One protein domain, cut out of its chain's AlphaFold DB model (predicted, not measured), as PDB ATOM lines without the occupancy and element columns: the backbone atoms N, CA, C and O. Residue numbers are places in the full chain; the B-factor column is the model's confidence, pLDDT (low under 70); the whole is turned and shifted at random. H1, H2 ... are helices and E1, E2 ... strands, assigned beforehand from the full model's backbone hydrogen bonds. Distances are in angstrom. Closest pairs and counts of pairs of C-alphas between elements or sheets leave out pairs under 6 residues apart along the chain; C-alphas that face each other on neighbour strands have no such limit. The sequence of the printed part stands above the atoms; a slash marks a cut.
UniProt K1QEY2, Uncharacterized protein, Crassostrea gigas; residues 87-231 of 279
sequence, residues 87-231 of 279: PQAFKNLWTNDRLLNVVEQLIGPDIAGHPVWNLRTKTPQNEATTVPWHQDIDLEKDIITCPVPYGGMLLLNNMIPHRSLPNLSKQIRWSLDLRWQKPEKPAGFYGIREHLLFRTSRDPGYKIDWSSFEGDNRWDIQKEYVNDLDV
ATOM      1  N   PRO A  87     143.136 193.397 207.449       83.50
ATOM      2  CA  PRO A  87     142.729 192.124 206.861       83.50
ATOM      3  C   PRO A  87     142.950 190.946 207.816       83.50
ATOM      4  O   PRO A  87     143.886 190.945 208.619       83.50
ATOM      5  N   GLN A  88     142.161 189.877 207.660       85.31
ATOM      6  CA  GLN A  88     142.296 188.666 208.483       85.31
ATOM      7  C   GLN A  88     143.700 188.046 208.403       85.31
ATOM      8  O   GLN A  88     144.228 187.581 209.409       85.31
ATOM      9  N   ALA A  89     144.341 188.084 207.232       88.88
ATOM     10  CA  ALA A  89     145.710 187.595 207.070       88.88
ATOM     11  C   ALA A  89     146.709 188.347 207.969       88.88
ATOM     12  O   ALA A  89     147.625 187.737 208.517       88.88
ATOM     13  N   PHE A  90     146.514 189.654 208.168       90.56
ATOM     14  CA  PHE A  90     147.389 190.458 209.023       90.56
ATOM     15  C   PHE A  90     147.106 190.183 210.494       90.56
ATOM     16  O   PHE A  90     148.056 190.060 211.258       90.56
ATOM     17  N   LYS A  91     145.834 189.989 210.877       91.81
ATOM     18  CA  LYS A  91     145.466 189.519 212.224       91.81
ATOM     19  C   LYS A  91     146.167 188.198 212.547       91.81
ATOM     20  O   LYS A  91     146.887 188.115 213.535       91.81
ATOM     21  N   ASN A  92     146.044 187.211 211.656       93.88
ATOM     22  CA  ASN A  92     146.649 185.886 211.817       93.88
ATOM     23  C   ASN A  92     148.176 185.946 211.955       93.88
ATOM     24  O   ASN A  92     148.750 185.177 212.724       93.88
ATOM     25  N   LEU A  93     148.837 186.832 211.203       94.06
ATOM     26  CA  LEU A  93     150.279 187.036 211.312       94.06
ATOM     27  C   LEU A  93     150.645 187.728 212.631       94.06
ATOM     28  O   LEU A  93     151.552 187.278 213.325       94.06
ATOM     29  N   TRP A  94     149.928 188.794 212.990       95.25
ATOM     30  CA  TRP A  94     150.193 189.610 214.175       95.25
ATOM     31  C   TRP A  94     150.041 188.833 215.482       95.25
ATOM     32  O   TRP A  94     150.786 189.070 216.437       95.25
ATOM     33  N   THR A  95     149.129 187.863 215.491       95.75
ATOM     34  CA  THR A  95     148.852 186.989 216.634       95.75
ATOM     35  C   THR A  95     149.340 185.560 216.411       95.75
ATOM     36  O   THR A  95     148.834 184.631 217.033       95.75
ATOM     37  N   ASN A  96     150.297 185.351 215.501       95.75
ATOM     38  CA  ASN A  96     150.864 184.030 215.264       95.75
ATOM     39  C   ASN A  96     151.645 183.547 216.492       95.75
ATOM     40  O   ASN A  96     152.516 184.261 216.984       95.75
ATOM     41  N   ASP A  97     151.420 182.310 216.936       95.06
ATOM     42  CA  ASP A  97     152.064 181.802 218.152       95.06
ATOM     43  C   ASP A  97     153.590 181.783 218.084       95.06
ATOM     44  O   ASP A  97     154.247 182.099 219.072       95.06
ATOM     45  N   ARG A  98     154.179 181.473 216.922       94.62
ATOM     46  CA  ARG A  98     155.644 181.465 216.774       94.62
ATOM     47  C   ARG A  98     156.214 182.868 216.967       94.62
ATOM     48  O   ARG A  98     157.277 183.012 217.560       94.62
ATOM     49  N   LEU A  99     155.494 183.882 216.491       93.50
ATOM     50  CA  LEU A  99     155.867 185.283 216.636       93.50
ATOM     51  C   LEU A  99     155.654 185.771 218.069       93.50
ATOM     52  O   LEU A  99     156.564 186.344 218.661       93.50
ATOM     53  N   LEU A 100     154.489 185.488 218.651       95.56
ATOM     54  CA  LEU A 100     154.182 185.868 220.027       95.56
ATOM     55  C   LEU A 100     155.135 185.212 221.030       95.56
ATOM     56  O   LEU A 100     155.509 185.864 221.993       95.56
ATOM     57  N   ASN A 101     155.615 183.991 220.776       95.44
ATOM     58  CA  ASN A 101     156.633 183.352 221.615       95.44
ATOM     59  C   ASN A 101     157.976 184.106 221.597       95.44
ATOM     60  O   ASN A 101     158.652 184.169 222.617       95.44
ATOM     61  N   VAL A 102     158.369 184.693 220.459       94.44
ATOM     62  CA  VAL A 102     159.565 185.555 220.384       94.44
ATOM     63  C   VAL A 102     159.314 186.871 221.117       94.44
ATOM     64  O   VAL A 102     160.154 187.318 221.889       94.44
ATOM     65  N   VAL A 103     158.146 187.485 220.908       94.38
ATOM     66  CA  VAL A 103     157.761 188.737 221.580       94.38
ATOM     67  C   VAL A 103     157.717 188.559 223.100       94.38
ATOM     68  O   VAL A 103     158.213 189.415 223.829       94.38
ATOM     69  N   GLU A 104     157.200 187.431 223.578       94.81
ATOM     70  CA  GLU A 104     157.119 187.071 224.995       94.81
ATOM     71  C   GLU A 104     158.483 187.119 225.692       94.81
ATOM     72  O   GLU A 104     158.596 187.645 226.799       94.81
ATOM     73  N   GLN A 105     159.545 186.662 225.018       94.62
ATOM     74  CA  GLN A 105     160.915 186.722 225.541       94.62
ATOM     75  C   GLN A 105     161.422 188.159 225.725       94.62
ATOM     76  O   GLN A 105     162.313 188.394 226.539       94.62
ATOM     77  N   LEU A 106     160.874 189.118 224.974       93.12
ATOM     78  CA  LEU A 106     161.319 190.511 224.972       93.12
ATOM     79  C   LEU A 106     160.525 191.383 225.948       93.12
ATOM     80  O   LEU A 106     161.102 192.256 226.597       93.12
ATOM     81  N   ILE A 107     159.205 191.185 226.041       93.94
ATOM     82  CA  ILE A 107     158.321 192.076 226.812       93.94
ATOM     83  C   ILE A 107     157.585 191.391 227.971       93.94
ATOM     84  O   ILE A 107     157.079 192.093 228.850       93.94
ATOM     85  N   GLY A 108     157.609 190.059 228.041       95.12
ATOM     86  CA  GLY A 108     156.931 189.257 229.059       95.12
ATOM     87  C   GLY A 108     155.668 188.541 228.551       95.12
ATOM     88  O   GLY A 108     155.279 188.717 227.397       95.12
ATOM     89  N   PRO A 109     155.023 187.734 229.418       95.44
ATOM     90  CA  PRO A 109     153.893 186.857 229.065       95.44
ATOM     91  C   PRO A 109     152.574 187.594 228.807       95.44
ATOM     92  O   PRO A 109     151.669 187.059 228.168       95.44
ATOM     93  N   ASP A 110     152.455 188.821 229.306       97.00
ATOM     94  CA  ASP A 110     151.314 189.691 229.061       97.00
ATOM     95  C   ASP A 110     151.622 190.573 227.840       97.00
ATOM     96  O   ASP A 110     152.498 191.439 227.884       97.00
ATOM     97  N   ILE A 111     150.919 190.329 226.731       97.12
ATOM     98  CA  ILE A 111     151.209 190.935 225.425       97.12
ATOM     99  C   ILE A 111     149.957 191.613 224.893       97.12
ATOM    100  O   ILE A 111     148.899 190.991 224.803       97.12
ATOM    101  N   ALA A 112     150.104 192.856 224.446       95.56
ATOM    102  CA  ALA A 112     149.088 193.585 223.706       95.56
ATOM    103  C   ALA A 112     149.600 194.062 222.341       95.56
ATOM    104  O   ALA A 112     150.762 194.445 222.192       95.56
ATOM    105  N   GLY A 113     148.715 194.076 221.348       93.38
ATOM    106  CA  GLY A 113     148.931 194.702 220.051       93.38
ATOM    107  C   GLY A 113     148.573 196.182 220.077       93.38
ATOM    108  O   GLY A 113     147.443 196.556 220.389       93.38
ATOM    109  N   HIS A 114     149.523 197.038 219.714       90.00
ATOM    110  CA  HIS A 114     149.264 198.470 219.575       90.00
ATOM    111  C   HIS A 114     148.436 198.749 218.302       90.00
ATOM    112  O   HIS A 114     148.770 198.229 217.237       90.00
ATOM    113  N   PRO A 115     147.400 199.606 218.350       80.38
ATOM    114  CA  PRO A 115     146.364 199.680 217.313       80.38
ATOM    115  C   PRO A 115     146.817 200.199 215.943       80.38
ATOM    116  O   PRO A 115     146.099 200.067 214.951       80.38
ATOM    117  N   VAL A 116     148.001 200.800 215.875       81.19
ATOM    118  CA  VAL A 116     148.587 201.291 214.626       81.19
ATOM    119  C   VAL A 116     149.393 200.189 213.947       81.19
ATOM    120  O   VAL A 116     150.460 199.789 214.411       81.19
ATOM    121  N   TRP A 117     148.934 199.777 212.775       85.12
ATOM    122  CA  TRP A 117     149.648 198.923 211.830       85.12
ATOM    123  C   TRP A 117     149.787 199.682 210.508       85.12
ATOM    124  O   TRP A 117     148.986 200.569 210.222       85.12
ATOM    125  N   ASN A 118     150.827 199.390 209.729       82.75
ATOM    126  CA  ASN A 118     151.031 200.047 208.436       82.75
ATOM    127  C   ASN A 118     151.470 199.030 207.389       82.75
ATOM    128  O   ASN A 118     152.511 198.399 207.552       82.75
ATOM    129  N   LEU A 119     150.720 198.917 206.296       84.81
ATOM    130  CA  LEU A 119     151.222 198.303 205.072       84.81
ATOM    131  C   LEU A 119     151.963 199.369 204.267       84.81
ATOM    132  O   LEU A 119     151.444 200.464 204.058       84.81
ATOM    133  N   ARG A 120     153.184 199.067 203.829       84.75
ATOM    134  CA  ARG A 120     153.981 199.957 202.983       84.75
ATOM    135  C   ARG A 120     154.385 199.228 201.715       84.75
ATOM    136  O   ARG A 120     154.981 198.151 201.762       84.75
ATOM    137  N   THR A 121     154.087 199.866 200.597       86.06
ATOM    138  CA  THR A 121     154.278 199.349 199.246       86.06
ATOM    139  C   THR A 121     155.242 200.254 198.501       86.06
ATOM    140  O   THR A 121     154.849 201.302 197.991       86.06
ATOM    141  N   LYS A 122     156.524 199.876 198.445       83.88
ATOM    142  CA  LYS A 122     157.501 200.635 197.655       83.88
ATOM    143  C   LYS A 122     157.626 200.034 196.267       83.88
ATOM    144  O   LYS A 122     158.372 199.068 196.093       83.88
ATOM    145  N   THR A 123     156.912 200.581 195.294       80.06
ATOM    146  CA  THR A 123     157.135 200.247 193.883       80.06
ATOM    147  C   THR A 123     158.519 200.750 193.430       80.06
ATOM    148  O   THR A 123     159.122 201.584 194.123       80.06
ATOM    149  N   PRO A 124     159.095 200.191 192.350       78.81
ATOM    150  CA  PRO A 124     160.368 200.655 191.797       78.81
ATOM    151  C   PRO A 124     160.389 202.176 191.595       78.81
ATOM    152  O   PRO A 124     159.431 202.737 191.080       78.81
ATOM    153  N   GLN A 125     161.478 202.835 192.009       72.88
ATOM    154  CA  GLN A 125     161.706 204.281 191.826       72.88
ATOM    155  C   GLN A 125     160.635 205.202 192.453       72.88
ATOM    156  O   GLN A 125     160.510 206.360 192.071       72.88
ATOM    157  N   ASN A 126     159.886 204.720 193.452       63.25
ATOM    158  CA  ASN A 126     158.840 205.504 194.109       63.25
ATOM    159  C   ASN A 126     159.362 206.256 195.349       63.25
ATOM    160  O   ASN A 126     159.773 205.641 196.344       63.25
ATOM    161  N   GLU A 127     159.298 207.589 195.310       63.06
ATOM    162  CA  GLU A 127     159.707 208.462 196.414       63.06
ATOM    163  C   GLU A 127     158.605 208.724 197.458       63.06
ATOM    164  O   GLU A 127     158.938 209.058 198.596       63.06
ATOM    165  N   ALA A 128     157.324 208.488 197.143       55.09
ATOM    166  CA  ALA A 128     156.159 208.854 197.968       55.09
ATOM    167  C   ALA A 128     156.096 208.151 199.338       55.09
ATOM    168  O   ALA A 128     155.371 208.562 200.238       55.09
ATOM    169  N   THR A 129     156.872 207.081 199.524       53.19
ATOM    170  CA  THR A 129     156.977 206.347 200.800       53.19
ATOM    171  C   THR A 129     158.348 206.499 201.460       53.19
ATOM    172  O   THR A 129     158.720 205.723 202.353       53.19
ATOM    173  N   THR A 130     159.152 207.461 201.005       58.91
ATOM    174  CA  THR A 130     160.430 207.792 201.631       58.91
ATOM    175  C   THR A 130     160.159 208.516 202.938       58.91
ATOM    176  O   THR A 130     159.567 209.586 202.965       58.91
ATOM    177  N   VAL A 131     160.586 207.909 204.043       54.69
ATOM    178  CA  VAL A 131     160.503 208.548 205.358       54.69
ATOM    179  C   VAL A 131     161.755 209.416 205.517       54.69
ATOM    180  O   VAL A 131     162.859 208.853 205.466       54.69
ATOM    181  N   PRO A 132     161.620 210.750 205.653       54.22
ATOM    182  CA  PRO A 132     162.758 211.630 205.867       54.22
ATOM    183  C   PRO A 132     163.366 211.419 207.260       54.22
ATOM    184  O   PRO A 132     162.792 210.766 208.137       54.22
ATOM    185  N   TRP A 133     164.566 211.960 207.438       54.66
ATOM    186  CA  TRP A 133     165.311 211.900 208.691       54.66
ATOM    187  C   TRP A 133     164.531 212.482 209.872       54.66
ATOM    188  O   TRP A 133     163.819 213.473 209.728       54.66
ATOM    189  N   HIS A 134     164.721 211.885 211.048       55.78
ATOM    190  CA  HIS A 134     164.351 212.478 212.328       55.78
ATOM    191  C   HIS A 134     165.416 212.137 213.391       55.78
ATOM    192  O   HIS A 134     165.688 210.962 213.625       55.78
ATOM    193  N   GLN A 135     165.962 213.199 214.011       49.62
ATOM    194  CA  GLN A 135     166.989 213.284 215.077       49.62
ATOM    195  C   GLN A 135     168.468 213.064 214.675       49.62
ATOM    196  O   GLN A 135     168.747 212.579 213.585       49.62
ATOM    197  N   ASP A 136     169.385 213.530 215.537       49.66
ATOM    198  CA  ASP A 136     170.824 213.795 215.318       49.66
ATOM    199  C   ASP A 136     171.677 212.529 215.051       49.66
ATOM    200  O   ASP A 136     172.226 211.939 215.980       49.66
ATOM    201  N   ILE A 137     171.801 212.105 213.785       59.25
ATOM    202  CA  ILE A 137     172.607 210.944 213.336       59.25
ATOM    203  C   ILE A 137     173.662 211.371 212.303       59.25
ATOM    204  O   ILE A 137     173.362 212.135 211.382       59.25
ATOM    205  N   ASP A 138     174.885 210.841 212.422       67.69
ATOM    206  CA  ASP A 138     175.945 210.942 211.412       67.69
ATOM    207  C   ASP A 138     175.752 209.846 210.347       67.69
ATOM    208  O   ASP A 138     175.900 208.649 210.600       67.69
ATOM    209  N   LEU A 139     175.416 210.254 209.120       63.84
ATOM    210  CA  LEU A 139     175.026 209.330 208.048       63.84
ATOM    211  C   LEU A 139     176.169 208.451 207.549       63.84
ATOM    212  O   LEU A 139     175.916 207.398 206.968       63.84
ATOM    213  N   GLU A 140     177.413 208.873 207.737       67.69
ATOM    214  CA  GLU A 140     178.562 208.090 207.294       67.69
ATOM    215  C   GLU A 140     178.957 207.041 208.332       67.69
ATOM    216  O   GLU A 140     179.478 205.985 207.973       67.69
ATOM    217  N   LYS A 141     178.692 207.308 209.616       71.56
ATOM    218  CA  LYS A 141     179.161 206.465 210.722       71.56
ATOM    219  C   LYS A 141     178.085 205.567 211.319       71.56
ATOM    220  O   LYS A 141     178.398 204.450 211.724       71.56
ATOM    221  N   ASP A 142     176.836 206.022 211.340       69.88
ATOM    222  CA  ASP A 142     175.789 205.397 212.156       69.88
ATOM    223  C   ASP A 142     174.835 204.503 211.342       69.88
ATOM    224  O   ASP A 142     173.938 203.861 211.897       69.88
ATOM    225  N   ILE A 143     175.003 204.425 210.014       75.00
ATOM    226  CA  ILE A 143     174.133 203.608 209.159       75.00
ATOM    227  C   ILE A 143     174.528 202.132 209.238       75.00
ATOM    228  O   ILE A 143     175.531 201.693 208.675       75.00
ATOM    229  N   ILE A 144     173.641 201.332 209.830       79.25
ATOM    230  CA  ILE A 144     173.679 199.871 209.752       79.25
ATOM    231  C   ILE A 144     172.541 199.404 208.843       79.25
ATOM    232  O   ILE A 144     171.362 199.587 209.152       79.25
ATOM    233  N   THR A 145     172.879 198.788 207.706       82.25
ATOM    234  CA  THR A 145     171.873 198.170 206.829       82.25
ATOM    235  C   THR A 145     171.567 196.749 207.292       82.25
ATOM    236  O   THR A 145     172.467 195.974 207.603       82.25
ATOM    237  N   CYS A 146     170.281 196.395 207.338       83.62
ATOM    238  CA  CYS A 146     169.824 195.059 207.712       83.62
ATOM    239  C   CYS A 146     169.048 194.439 206.541       83.62
ATOM    240  O   CYS A 146     167.879 194.780 206.336       83.62
ATOM    241  N   PRO A 147     169.680 193.574 205.726       86.62
ATOM    242  CA  PRO A 147     168.976 192.826 204.694       86.62
ATOM    243  C   PRO A 147     167.970 191.866 205.335       86.62
ATOM    244  O   PRO A 147     168.345 190.993 206.115       86.62
ATOM    245  N   VAL A 148     166.693 192.010 204.985       89.31
ATOM    246  CA  VAL A 148     165.620 191.128 205.460       89.31
ATOM    247  C   VAL A 148     165.095 190.326 204.267       89.31
ATOM    248  O   VAL A 148     164.575 190.932 203.326       89.31
ATOM    249  N   PRO A 149     165.241 188.987 204.250       90.00
ATOM    250  CA  PRO A 149     164.711 188.163 203.168       90.00
ATOM    251  C   PRO A 149     163.178 188.126 203.199       90.00
ATOM    252  O   PRO A 149     162.554 188.448 204.211       90.00
ATOM    253  N   TYR A 150     162.553 187.684 202.105       89.19
ATOM    254  CA  TYR A 150     161.110 187.438 202.083       89.19
ATOM    255  C   TYR A 150     160.706 186.450 203.191       89.19
ATOM    256  O   TYR A 150     161.336 185.407 203.362       89.19
ATOM    257  N   GLY A 151     159.673 186.803 203.961       88.38
ATOM    258  CA  GLY A 151     159.250 186.055 205.152       88.38
ATOM    259  C   GLY A 151     160.106 186.300 206.402       88.38
ATOM    260  O   GLY A 151     159.756 185.820 207.478       88.38
ATOM    261  N   GLY A 152     161.201 187.054 206.285       90.88
ATOM    262  CA  GLY A 152     161.982 187.533 207.418       90.88
ATOM    263  C   GLY A 152     161.278 188.666 208.167       90.88
ATOM    264  O   GLY A 152     160.350 189.299 207.663       90.88
ATOM    265  N   MET A 153     161.755 188.942 209.378       91.56
ATOM    266  CA  MET A 153     161.281 190.055 210.195       91.56
ATOM    267  C   MET A 153     162.450 190.797 210.834       91.56
ATOM    268  O   MET A 153     163.496 190.210 211.109       91.56
ATOM    269  N   LEU A 154     162.232 192.080 211.101       90.31
ATOM    270  CA  LEU A 154     163.128 192.932 211.866       90.31
ATOM    271  C   LEU A 154     162.348 193.484 213.058       90.31
ATOM    272  O   LEU A 154     161.298 194.098 212.878       90.31
ATOM    273  N   LEU A 155     162.859 193.256 214.267       89.81
ATOM    274  CA  LEU A 155     162.307 193.822 215.493       89.81
ATOM    275  C   LEU A 155     163.133 195.041 215.889       89.81
ATOM    276  O   LEU A 155     164.359 194.977 215.949       89.81
ATOM    277  N   LEU A 156     162.447 196.147 216.159       88.25
ATOM    278  CA  LEU A 156     163.053 197.409 216.558       88.25
ATOM    279  C   LEU A 156     162.416 197.866 217.865       88.25
ATOM    280  O   LEU A 156     161.197 197.807 218.028       88.25
ATOM    281  N   ASN A 157     163.242 198.348 218.791       86.00
ATOM    282  CA  ASN A 157     162.751 199.123 219.922       86.00
ATOM    283  C   ASN A 157     162.246 200.491 219.411       86.00
ATOM    284  O   ASN A 157     162.791 201.038 218.452       86.00
ATOM    285  N   ASN A 158     161.212 201.047 220.047       81.12
ATOM    286  CA  ASN A 158     160.595 202.322 219.662       81.12
ATOM    287  C   ASN A 158     161.545 203.531 219.739       81.12
ATOM    288  O   ASN A 158     161.237 204.569 219.163       81.12
ATOM    289  N   MET A 159     162.674 203.396 220.435       80.00
ATOM    290  CA  MET A 159     163.715 204.415 220.555       80.00
ATOM    291  C   MET A 159     164.812 204.299 219.493       80.00
ATOM    292  O   MET A 159     165.713 205.128 219.489       80.00
ATOM    293  N   ILE A 160     164.780 203.282 218.620       79.62
ATOM    294  CA  ILE A 160     165.786 203.117 217.563       79.62
ATOM    295  C   ILE A 160     165.436 204.047 216.395       79.62
ATOM    296  O   ILE A 160     164.409 203.822 215.735       79.62
ATOM    297  N   PRO A 161     166.280 205.052 216.086       74.25
ATOM    298  CA  PRO A 161     166.110 205.862 214.891       74.25
ATOM    299  C   PRO A 161     166.228 204.965 213.663       74.25
ATOM    300  O   PRO A 161     167.173 204.190 213.524       74.25
ATOM    301  N   HIS A 162     165.246 205.037 212.771       80.00
ATOM    302  CA  HIS A 162     165.241 204.220 211.568       80.00
ATOM    303  C   HIS A 162     164.608 204.971 210.403       80.00
ATOM    304  O   HIS A 162     163.683 205.769 210.559       80.00
ATOM    305  N   ARG A 163     165.094 204.670 209.199       73.75
ATOM    306  CA  ARG A 163     164.520 205.171 207.954       73.75
ATOM    307  C   ARG A 163     164.393 204.060 206.937       73.75
ATOM    308  O   ARG A 163     165.111 203.063 206.960       73.75
ATOM    309  N   SER A 164     163.495 204.274 205.989       71.94
ATOM    310  CA  SER A 164     163.438 203.451 204.792       71.94
ATOM    311  C   SER A 164     164.224 204.121 203.667       71.94
ATOM    312  O   SER A 164     164.142 205.333 203.476       71.94
ATOM    313  N   LEU A 165     164.975 203.325 202.910       73.81
ATOM    314  CA  LEU A 165     165.651 203.785 201.696       73.81
ATOM    315  C   LEU A 165     164.695 203.741 200.487       73.81
ATOM    316  O   LEU A 165     163.687 203.013 200.546       73.81
ATOM    317  N   PRO A 166     164.972 204.510 199.418       75.38
ATOM    318  CA  PRO A 166     164.298 204.353 198.131       75.38
ATOM    319  C   PRO A 166     164.419 202.918 197.607       75.38
ATOM    320  O   PRO A 166     165.427 202.246 197.837       75.38
ATOM    321  N   ASN A 167     163.387 202.431 196.914       82.69
ATOM    322  CA  ASN A 167     163.454 201.129 196.258       82.69
ATOM    323  C   ASN A 167     164.058 201.282 194.856       82.69
ATOM    324  O   ASN A 167     163.367 201.672 193.919       82.69
ATOM    325  N   LEU A 168     165.345 200.959 194.727       82.31
ATOM    326  CA  LEU A 168     166.077 200.999 193.454       82.31
ATOM    327  C   LEU A 168     166.015 199.672 192.676       82.31
ATOM    328  O   LEU A 168     166.643 199.539 191.627       82.31
ATOM    329  N   SER A 169     165.302 198.667 193.195       84.12
ATOM    330  CA  SER A 169     165.155 197.373 192.527       84.12
ATOM    331  C   SER A 169     164.029 197.393 191.489       84.12
ATOM    332  O   SER A 169     163.209 198.306 191.460       84.12
ATOM    333  N   LYS A 170     163.973 196.357 190.644       84.25
ATOM    334  CA  LYS A 170     162.906 196.169 189.642       84.25
ATOM    335  C   LYS A 170     161.625 195.551 190.212       84.25
ATOM    336  O   LYS A 170     160.645 195.428 189.491       84.25
ATOM    337  N   GLN A 171     161.646 195.121 191.471       86.00
ATOM    338  CA  GLN A 171     160.517 194.467 192.126       86.00
ATOM    339  C   GLN A 171     159.966 195.369 193.220       86.00
ATOM    340  O   GLN A 171     160.691 196.166 193.820       86.00
ATOM    341  N   ILE A 172     158.681 195.230 193.518       89.00
ATOM    342  CA  ILE A 172     158.091 195.922 194.659       89.00
ATOM    343  C   ILE A 172     158.700 195.437 195.986       89.00
ATOM    344  O   ILE A 172     158.939 194.245 196.192       89.00
ATOM    345  N   ARG A 173     158.881 196.363 196.932       89.06
ATOM    346  CA  ARG A 173     159.198 196.044 198.327       89.06
ATOM    347  C   ARG A 173     157.948 196.168 199.192       89.06
ATOM    348  O   ARG A 173     157.481 197.276 199.466       89.06
ATOM    349  N   TRP A 174     157.462 195.031 199.673       89.81
ATOM    350  CA  TRP A 174     156.398 194.956 200.671       89.81
ATOM    351  C   TRP A 174     156.985 195.004 202.082       89.81
ATOM    352  O   TRP A 174     157.947 194.297 202.381       89.81
ATOM    353  N   SER A 175     156.401 195.808 202.966       90.56
ATOM    354  CA  SER A 175     156.669 195.730 204.406       90.56
ATOM    355  C   SER A 175     155.392 195.974 205.202       90.56
ATOM    356  O   SER A 175     154.636 196.891 204.883       90.56
ATOM    357  N   LEU A 176     155.170 195.159 206.233       91.06
ATOM    358  CA  LEU A 176     154.068 195.298 207.177       91.06
ATOM    359  C   LEU A 176     154.643 195.631 208.553       91.06
ATOM    360  O   LEU A 176     155.371 194.831 209.134       91.06
ATOM    361  N   ASP A 177     154.289 196.800 209.074       91.62
ATOM    362  CA  ASP A 177     154.715 197.233 210.394       91.62
ATOM    363  C   ASP A 177     153.659 196.828 211.430       91.62
ATOM    364  O   ASP A 177     152.526 197.324 211.401       91.62
ATOM    365  N   LEU A 178     154.051 195.978 212.375       93.06
ATOM    366  CA  LEU A 178     153.240 195.535 213.508       93.06
ATOM    367  C   LEU A 178     153.934 195.927 214.811       93.06
ATOM    368  O   LEU A 178     155.160 196.018 214.860       93.06
ATOM    369  N   ARG A 179     153.158 196.197 215.863       93.56
ATOM    370  CA  ARG A 179     153.696 196.650 217.150       93.56
ATOM    371  C   ARG A 179     153.086 195.864 218.299       93.56
ATOM    372  O   ARG A 179     151.878 195.633 218.324       93.56
ATOM    373  N   TRP A 180     153.934 195.509 219.252       94.69
ATOM    374  CA  TRP A 180     153.554 194.861 220.500       94.69
ATOM    375  C   TRP A 180     154.029 195.707 221.668       94.69
ATOM    376  O   TRP A 180     155.050 196.389 221.581       94.69
ATOM    377  N   GLN A 181     153.281 195.652 222.757       93.50
ATOM    378  CA  GLN A 181     153.590 196.352 223.987       93.50
ATOM    379  C   GLN A 181     153.070 195.570 225.186       93.50
ATOM    380  O   GLN A 181     152.274 194.640 225.043       93.50
ATOM    381  N   LYS A 182     153.509 195.976 226.375       93.00
ATOM    382  CA  LYS A 182     152.955 195.444 227.615       93.00
ATOM    383  C   LYS A 182     151.586 196.081 227.890       93.00
ATOM    384  O   LYS A 182     151.478 197.302 227.740       93.00
ATOM    385  N   PRO A 183     150.560 195.310 228.281       92.44
ATOM    386  CA  PRO A 183     149.204 195.828 228.466       92.44
ATOM    387  C   PRO A 183     149.077 196.810 229.637       92.44
ATOM    388  O   PRO A 183     148.192 197.656 229.641       92.44
ATOM    389  N   GLU A 184     149.977 196.772 230.622       90.19
ATOM    390  CA  GLU A 184     149.984 197.750 231.716       90.19
ATOM    391  C   GLU A 184     150.471 199.146 231.294       90.19
ATOM    392  O   GLU A 184     150.468 200.078 232.103       90.19
ATOM    393  N   LYS A 185     150.946 199.302 230.053       89.00
ATOM    394  CA  LYS A 185     151.394 200.583 229.509       89.00
ATOM    395  C   LYS A 185     150.302 201.204 228.636       89.00
ATOM    396  O   LYS A 185     149.600 200.490 227.920       89.00
ATOM    397  N   PRO A 186     150.169 202.542 228.654       84.69
ATOM    398  CA  PRO A 186     149.198 203.220 227.806       84.69
ATOM    399  C   PRO A 186     149.525 202.985 226.330       84.69
ATOM    400  O   PRO A 186     150.694 202.979 225.944       84.69
ATOM    401  N   ALA A 187     148.496 202.865 225.487       80.69
ATOM    402  CA  ALA A 187     148.666 202.736 224.039       80.69
ATOM    403  C   ALA A 187     149.257 203.991 223.377       80.69
ATOM    404  O   ALA A 187     149.605 203.952 222.209       80.69
ATOM    405  N   GLY A 188     149.363 205.122 224.082       75.25
ATOM    406  CA  GLY A 188     149.968 206.338 223.524       75.25
ATOM    407  C   GLY A 188     149.193 206.935 222.343       75.25
ATOM    408  O   GLY A 188     149.712 207.804 221.651       75.25
ATOM    409  N   PHE A 189     147.951 206.489 222.135       68.81
ATOM    410  CA  PHE A 189     147.052 206.949 221.078       68.81
ATOM    411  C   PHE A 189     145.947 207.868 221.626       68.81
ATOM    412  O   PHE A 189     144.853 207.929 221.079       68.81
ATOM    413  N   TYR A 190     146.243 208.571 222.727       65.56
ATOM    414  CA  TYR A 190     145.434 209.658 223.300       65.56
ATOM    415  C   TYR A 190     143.944 209.323 223.514       65.56
ATOM    416  O   TYR A 190     143.089 210.183 223.343       65.56
ATOM    417  N   GLY A 191     143.622 208.071 223.856       64.75
ATOM    418  CA  GLY A 191     142.239 207.619 224.054       64.75
ATOM    419  C   GLY A 191     141.417 207.465 222.767       64.75
ATOM    420  O   GLY A 191     140.263 207.065 222.844       64.75
ATOM    421  N   ILE A 192     142.000 207.728 221.589       64.69
ATOM    422  CA  ILE A 192     141.357 207.490 220.284       64.69
ATOM    423  C   ILE A 192     141.139 205.991 220.084       64.69
ATOM    424  O   ILE A 192     140.136 205.564 219.518       64.69
ATOM    425  N   ARG A 193     142.114 205.187 220.517       72.06
ATOM    426  CA  ARG A 193     142.015 203.735 220.491       72.06
ATOM    427  C   ARG A 193     142.930 203.108 221.521       72.06
ATOM    428  O   ARG A 193     144.101 203.478 221.622       72.06
ATOM    429  N   GLU A 194     142.403 202.121 222.222       82.31
ATOM    430  CA  GLU A 194     143.198 201.300 223.122       82.31
ATOM    431  C   GLU A 194     143.938 200.185 222.382       82.31
ATOM    432  O   GLU A 194     143.692 199.876 221.210       82.31
ATOM    433  N   HIS A 195     144.910 199.605 223.077       89.12
ATOM    434  CA  HIS A 195     145.600 198.419 222.604       89.12
ATOM    435  C   HIS A 195     144.722 197.179 222.758       89.12
ATOM    436  O   HIS A 195     143.867 197.102 223.636       89.12
ATOM    437  N   LEU A 196     144.972 196.183 221.913       91.62
ATOM    438  CA  LEU A 196     144.241 194.927 221.940       91.62
ATOM    439  C   LEU A 196     145.045 193.878 222.709       91.62
ATOM    440  O   LEU A 196     146.176 193.575 222.335       91.62
ATOM    441  N   LEU A 197     144.481 193.320 223.779       94.94
ATOM    442  CA  LEU A 197     145.135 192.254 224.537       94.94
ATOM    443  C   LEU A 197     145.255 190.990 223.670       94.94
ATOM    444  O   LEU A 197     144.271 190.528 223.097       94.94
ATOM    445  N   PHE A 198     146.459 190.427 223.572       96.00
ATOM    446  CA  PHE A 198     146.745 189.213 222.796       96.00
ATOM    447  C   PHE A 198     146.985 187.993 223.676       96.00
ATOM    448  O   PHE A 198     146.480 186.915 223.375       96.00
ATOM    449  N   ARG A 199     147.760 188.157 224.751       96.50
ATOM    450  CA  ARG A 199     148.043 187.109 225.735       96.50
ATOM    451  C   ARG A 199     148.026 187.695 227.130       96.50
ATOM    452  O   ARG A 199     148.404 188.851 227.320       96.50
ATOM    453  N   THR A 200     147.637 186.871 228.096       95.75
ATOM    454  CA  THR A 200     147.832 187.194 229.500       95.75
ATOM    455  C   THR A 200     148.274 185.982 230.305       95.75
ATOM    456  O   THR A 200     147.759 184.879 230.139       95.75
ATOM    457  N   SER A 201     149.204 186.208 231.230       95.25
ATOM    458  CA  SER A 201     149.665 185.221 232.206       95.25
ATOM    459  C   SER A 201     148.547 184.740 233.139       95.25
ATOM    460  O   SER A 201     148.643 183.659 233.716       95.25
ATOM    461  N   ARG A 202     147.471 185.526 233.274       95.62
ATOM    462  CA  ARG A 202     146.316 185.220 234.131       95.62
ATOM    463  C   ARG A 202     145.357 184.204 233.516       95.62
ATOM    464  O   ARG A 202     144.626 183.552 234.254       95.62
ATOM    465  N   ASP A 203     145.352 184.089 232.192       95.44
ATOM    466  CA  ASP A 203     144.478 183.192 231.440       95.44
ATOM    467  C   ASP A 203     145.210 182.665 230.191       95.44
ATOM    468  O   ASP A 203     145.163 183.282 229.124       95.44
ATOM    469  N   PRO A 204     145.875 181.497 230.295       89.62
ATOM    470  CA  PRO A 204     146.528 180.853 229.156       89.62
ATOM    471  C   PRO A 204     145.568 180.466 228.017       89.62
ATOM    472  O   PRO A 204     146.014 180.215 226.899       89.62
ATOM    473  N   GLY A 205     144.261 180.378 228.292       91.88
ATOM    474  CA  GLY A 205     143.218 180.060 227.316       91.88
ATOM    475  C   GLY A 205     142.580 181.287 226.666       91.88
ATOM    476  O   GLY A 205     141.658 181.117 225.859       91.88
ATOM    477  N   TYR A 206     143.063 182.490 226.998       94.38
ATOM    478  CA  TYR A 206     142.464 183.754 226.589       94.38
ATOM    479  C   TYR A 206     142.228 183.822 225.078       94.38
ATOM    480  O   TYR A 206     143.091 183.490 224.257       94.38
ATOM    481  N   LYS A 207     141.027 184.269 224.701       93.25
ATOM    482  CA  LYS A 207     140.640 184.504 223.310       93.25
ATOM    483  C   LYS A 207     140.592 185.996 223.046       93.25
ATOM    484  O   LYS A 207     139.900 186.734 223.738       93.25
ATOM    485  N   ILE A 208     141.323 186.402 222.015       93.56
ATOM    486  CA  ILE A 208     141.449 187.795 221.597       93.56
ATOM    487  C   ILE A 208     140.077 188.336 221.204       93.56
ATOM    488  O   ILE A 208     139.423 187.794 220.310       93.56
ATOM    489  N   ASP A 209     139.673 189.424 221.853       90.44
ATOM    490  CA  ASP A 209     138.432 190.123 221.544       90.44
ATOM    491  C   ASP A 209     138.631 191.158 220.428       90.44
ATOM    492  O   ASP A 209     138.876 192.345 220.656       90.44
ATOM    493  N   TRP A 210     138.497 190.696 219.188       85.69
ATOM    494  CA  TRP A 210     138.611 191.543 218.001       85.69
ATOM    495  C   TRP A 210     137.458 192.535 217.825       85.69
ATOM    496  O   TRP A 210     137.567 193.408 216.966       85.69
ATOM    497  N   SER A 211     136.380 192.448 218.613       80.19
ATOM    498  CA  SER A 211     135.209 193.316 218.435       80.19
ATOM    499  C   SER A 211     135.547 194.797 218.633       80.19
ATOM    500  O   SER A 211     135.107 195.631 217.845       80.19
ATOM    501  N   SER A 212     136.439 195.110 219.576       67.44
ATOM    502  CA  SER A 212     137.023 196.450 219.766       67.44
ATOM    503  C   SER A 212     137.812 196.946 218.544       67.44
ATOM    504  O   SER A 212     137.920 198.141 218.272       67.44
ATOM    505  N   PHE A 213     138.354 196.028 217.743       69.06
ATOM    506  CA  PHE A 213     139.110 196.365 216.543       69.06
ATOM    507  C   PHE A 213     138.243 196.467 215.277       69.06
ATOM    508  O   PHE A 213     138.646 197.107 214.302       69.06
ATOM    509  N   GLU A 214     137.077 195.826 215.287       64.06
ATOM    510  CA  GLU A 214     136.155 195.692 214.154       64.06
ATOM    511  C   GLU A 214     134.934 196.619 214.250       64.06
ATOM    512  O   GLU A 214     134.323 196.915 213.225       64.06
ATOM    513  N   GLY A 215     134.574 197.057 215.461       49.16
ATOM    514  CA  GLY A 215     133.404 197.894 215.745       49.16
ATOM    515  C   GLY A 215     133.680 199.397 215.774       49.16
ATOM    516  O   GLY A 215     132.770 200.184 215.526       49.16
ATOM    517  N   ASP A 216     134.926 199.802 216.012       48.66
ATOM    518  CA  ASP A 216     135.290 201.214 216.010       48.66
ATOM    519  C   ASP A 216     135.543 201.664 214.574       48.66
ATOM    520  O   ASP A 216     136.593 201.378 213.982       48.66
ATOM    521  N   ASN A 217     134.602 202.428 214.017       51.00
ATOM    522  CA  ASN A 217     134.918 203.362 212.950       51.00
ATOM    523  C   ASN A 217     135.970 204.323 213.514       51.00
ATOM    524  O   ASN A 217     135.648 205.375 214.060       51.00
ATOM    525  N   ARG A 218     137.252 203.977 213.340       47.75
ATOM    526  CA  ARG A 218     138.385 204.899 213.502       47.75
ATOM    527  C   ARG A 218     138.045 206.262 212.892       47.75
ATOM    528  O   ARG A 218     138.437 207.283 213.426       47.75
ATOM    529  N   TRP A 219     137.270 206.247 211.812       47.19
ATOM    530  CA  TRP A 219     136.724 207.382 211.087       47.19
ATOM    531  C   TRP A 219     135.833 208.312 211.912       47.19
ATOM    532  O   TRP A 219     135.985 209.518 211.775       47.19
ATOM    533  N   ASP A 220     134.936 207.799 212.753       47.38
ATOM    534  CA  ASP A 220     133.952 208.626 213.466       47.38
ATOM    535  C   ASP A 220     134.592 209.319 214.676       47.38
ATOM    536  O   ASP A 220     134.415 210.520 214.861       47.38
ATOM    537  N   ILE A 221     135.451 208.604 215.412       50.94
ATOM    538  CA  ILE A 221     136.226 209.173 216.527       50.94
ATOM    539  C   ILE A 221     137.328 210.097 215.996       50.94
ATOM    540  O   ILE A 221     137.532 211.182 216.525       50.94
ATOM    541  N   GLN A 222     138.037 209.712 214.923       45.09
ATOM    542  CA  GLN A 222     139.057 210.579 214.333       45.09
ATOM    543  C   GLN A 222     138.410 211.879 213.843       45.09
ATOM    544  O   GLN A 222     138.914 212.921 214.227       45.09
ATOM    545  N   LYS A 223     137.269 211.845 213.128       47.25
ATOM    546  CA  LYS A 223     136.507 213.048 212.727       47.25
ATOM    547  C   LYS A 223     136.197 213.991 213.894       47.25
ATOM    548  O   LYS A 223     136.397 215.185 213.734       47.25
ATOM    549  N   GLU A 224     135.789 213.486 215.061       50.59
ATOM    550  CA  GLU A 224     135.568 214.340 216.243       50.59
ATOM    551  C   GLU A 224     136.846 215.060 216.708       50.59
ATOM    552  O   GLU A 224     136.783 216.228 217.081       50.59
ATOM    553  N   TYR A 225     138.012 214.408 216.633       44.88
ATOM    554  CA  TYR A 225     139.307 215.005 217.000       44.88
ATOM    555  C   TYR A 225     139.943 215.871 215.897       44.88
ATOM    556  O   TYR A 225     140.803 216.696 216.206       44.88
ATOM    557  N   VAL A 226     139.571 215.675 214.624       43.22
ATOM    558  CA  VAL A 226     140.012 216.514 213.490       43.22
ATOM    559  C   VAL A 226     138.993 217.593 213.113       43.22
ATOM    560  O   VAL A 226     139.264 218.312 212.172       43.22
ATOM    561  N   ASN A 227     137.875 217.773 213.826       43.88
ATOM    562  CA  ASN A 227     136.892 218.826 213.503       43.88
ATOM    563  C   ASN A 227     137.474 220.256 213.525       43.88
ATOM    564  O   ASN A 227     136.991 221.106 212.787       43.88
ATOM    565  N   ASP A 228     138.511 220.510 214.334       39.59
ATOM    566  CA  ASP A 228     139.207 221.812 214.444       39.59
ATOM    567  C   ASP A 228     140.446 221.920 213.535       39.59
ATOM    568  O   ASP A 228     141.329 222.760 213.710       39.59
ATOM    569  N   LEU A 229     140.570 220.993 212.601       38.56
ATOM    570  CA  LEU A 229     141.606 220.943 211.598       38.56
ATOM    571  C   LEU A 229     140.842 220.822 210.287       38.56
ATOM    572  O   LEU A 229     140.063 219.889 210.133       38.56
ATOM    573  N   ASP A 230     141.100 221.663 209.294       39.00
ATOM    574  CA  ASP A 230     140.596 221.457 207.921       39.00
ATOM    575  C   ASP A 230     141.219 220.195 207.250       39.00
ATOM    576  O   ASP A 230     141.410 220.080 206.041       39.00
ATOM    577  N   VAL A 231     141.566 219.197 208.062       41.72
ATOM    578  CA  VAL A 231     142.094 217.881 207.753       41.72
ATOM    579  C   VAL A 231     140.944 216.894 207.903       41.72
ATOM    580  O   VAL A 231     140.924 216.025 208.778       41.72
TER     581      VAL A 231
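What this domain is: This is residues 87 to 231 of the 279 residues of an uncharacterized protein of Crassostrea gigas (UniProt K1QEY2). See little regular structure: two separate antiparallel strand pairs, E1-E4 and hairpin E2-E3, with H1 and H2 near E1 and H4 far off. Of 145 printed residues, 48 are in named elements: H1, H2, E1 to E4, H3, H4, mixed class. It is only just loose, close to compact: radius of gyration of the C-alphas 17.7 A, spans 47 by 43 by 31 A.

How they stand to each other: H1, residues 88 to 94, and H4, 218 to 226, have every O i to N i+4 pair within hydrogen-bond range; H2, 97 to 107, has 4 of 7. E1, residues 111 to 113, and E4, 196 to 199, have N 113 and O 196 2.8 A apart; E2, residues 118 to 122, and E3, 173 to 177, N 120 and O 175 2.8 A apart.

Where its parts are: Find H1 from C-alpha 88, (142.296, 188.666, 208.483), and H4 to C-alpha 226, (140.012, 216.514, 213.490).

The domain as a whole: The printed part has no cut; the link E2 to E3 is long; residues 212 to 231 are under pLDDT 70.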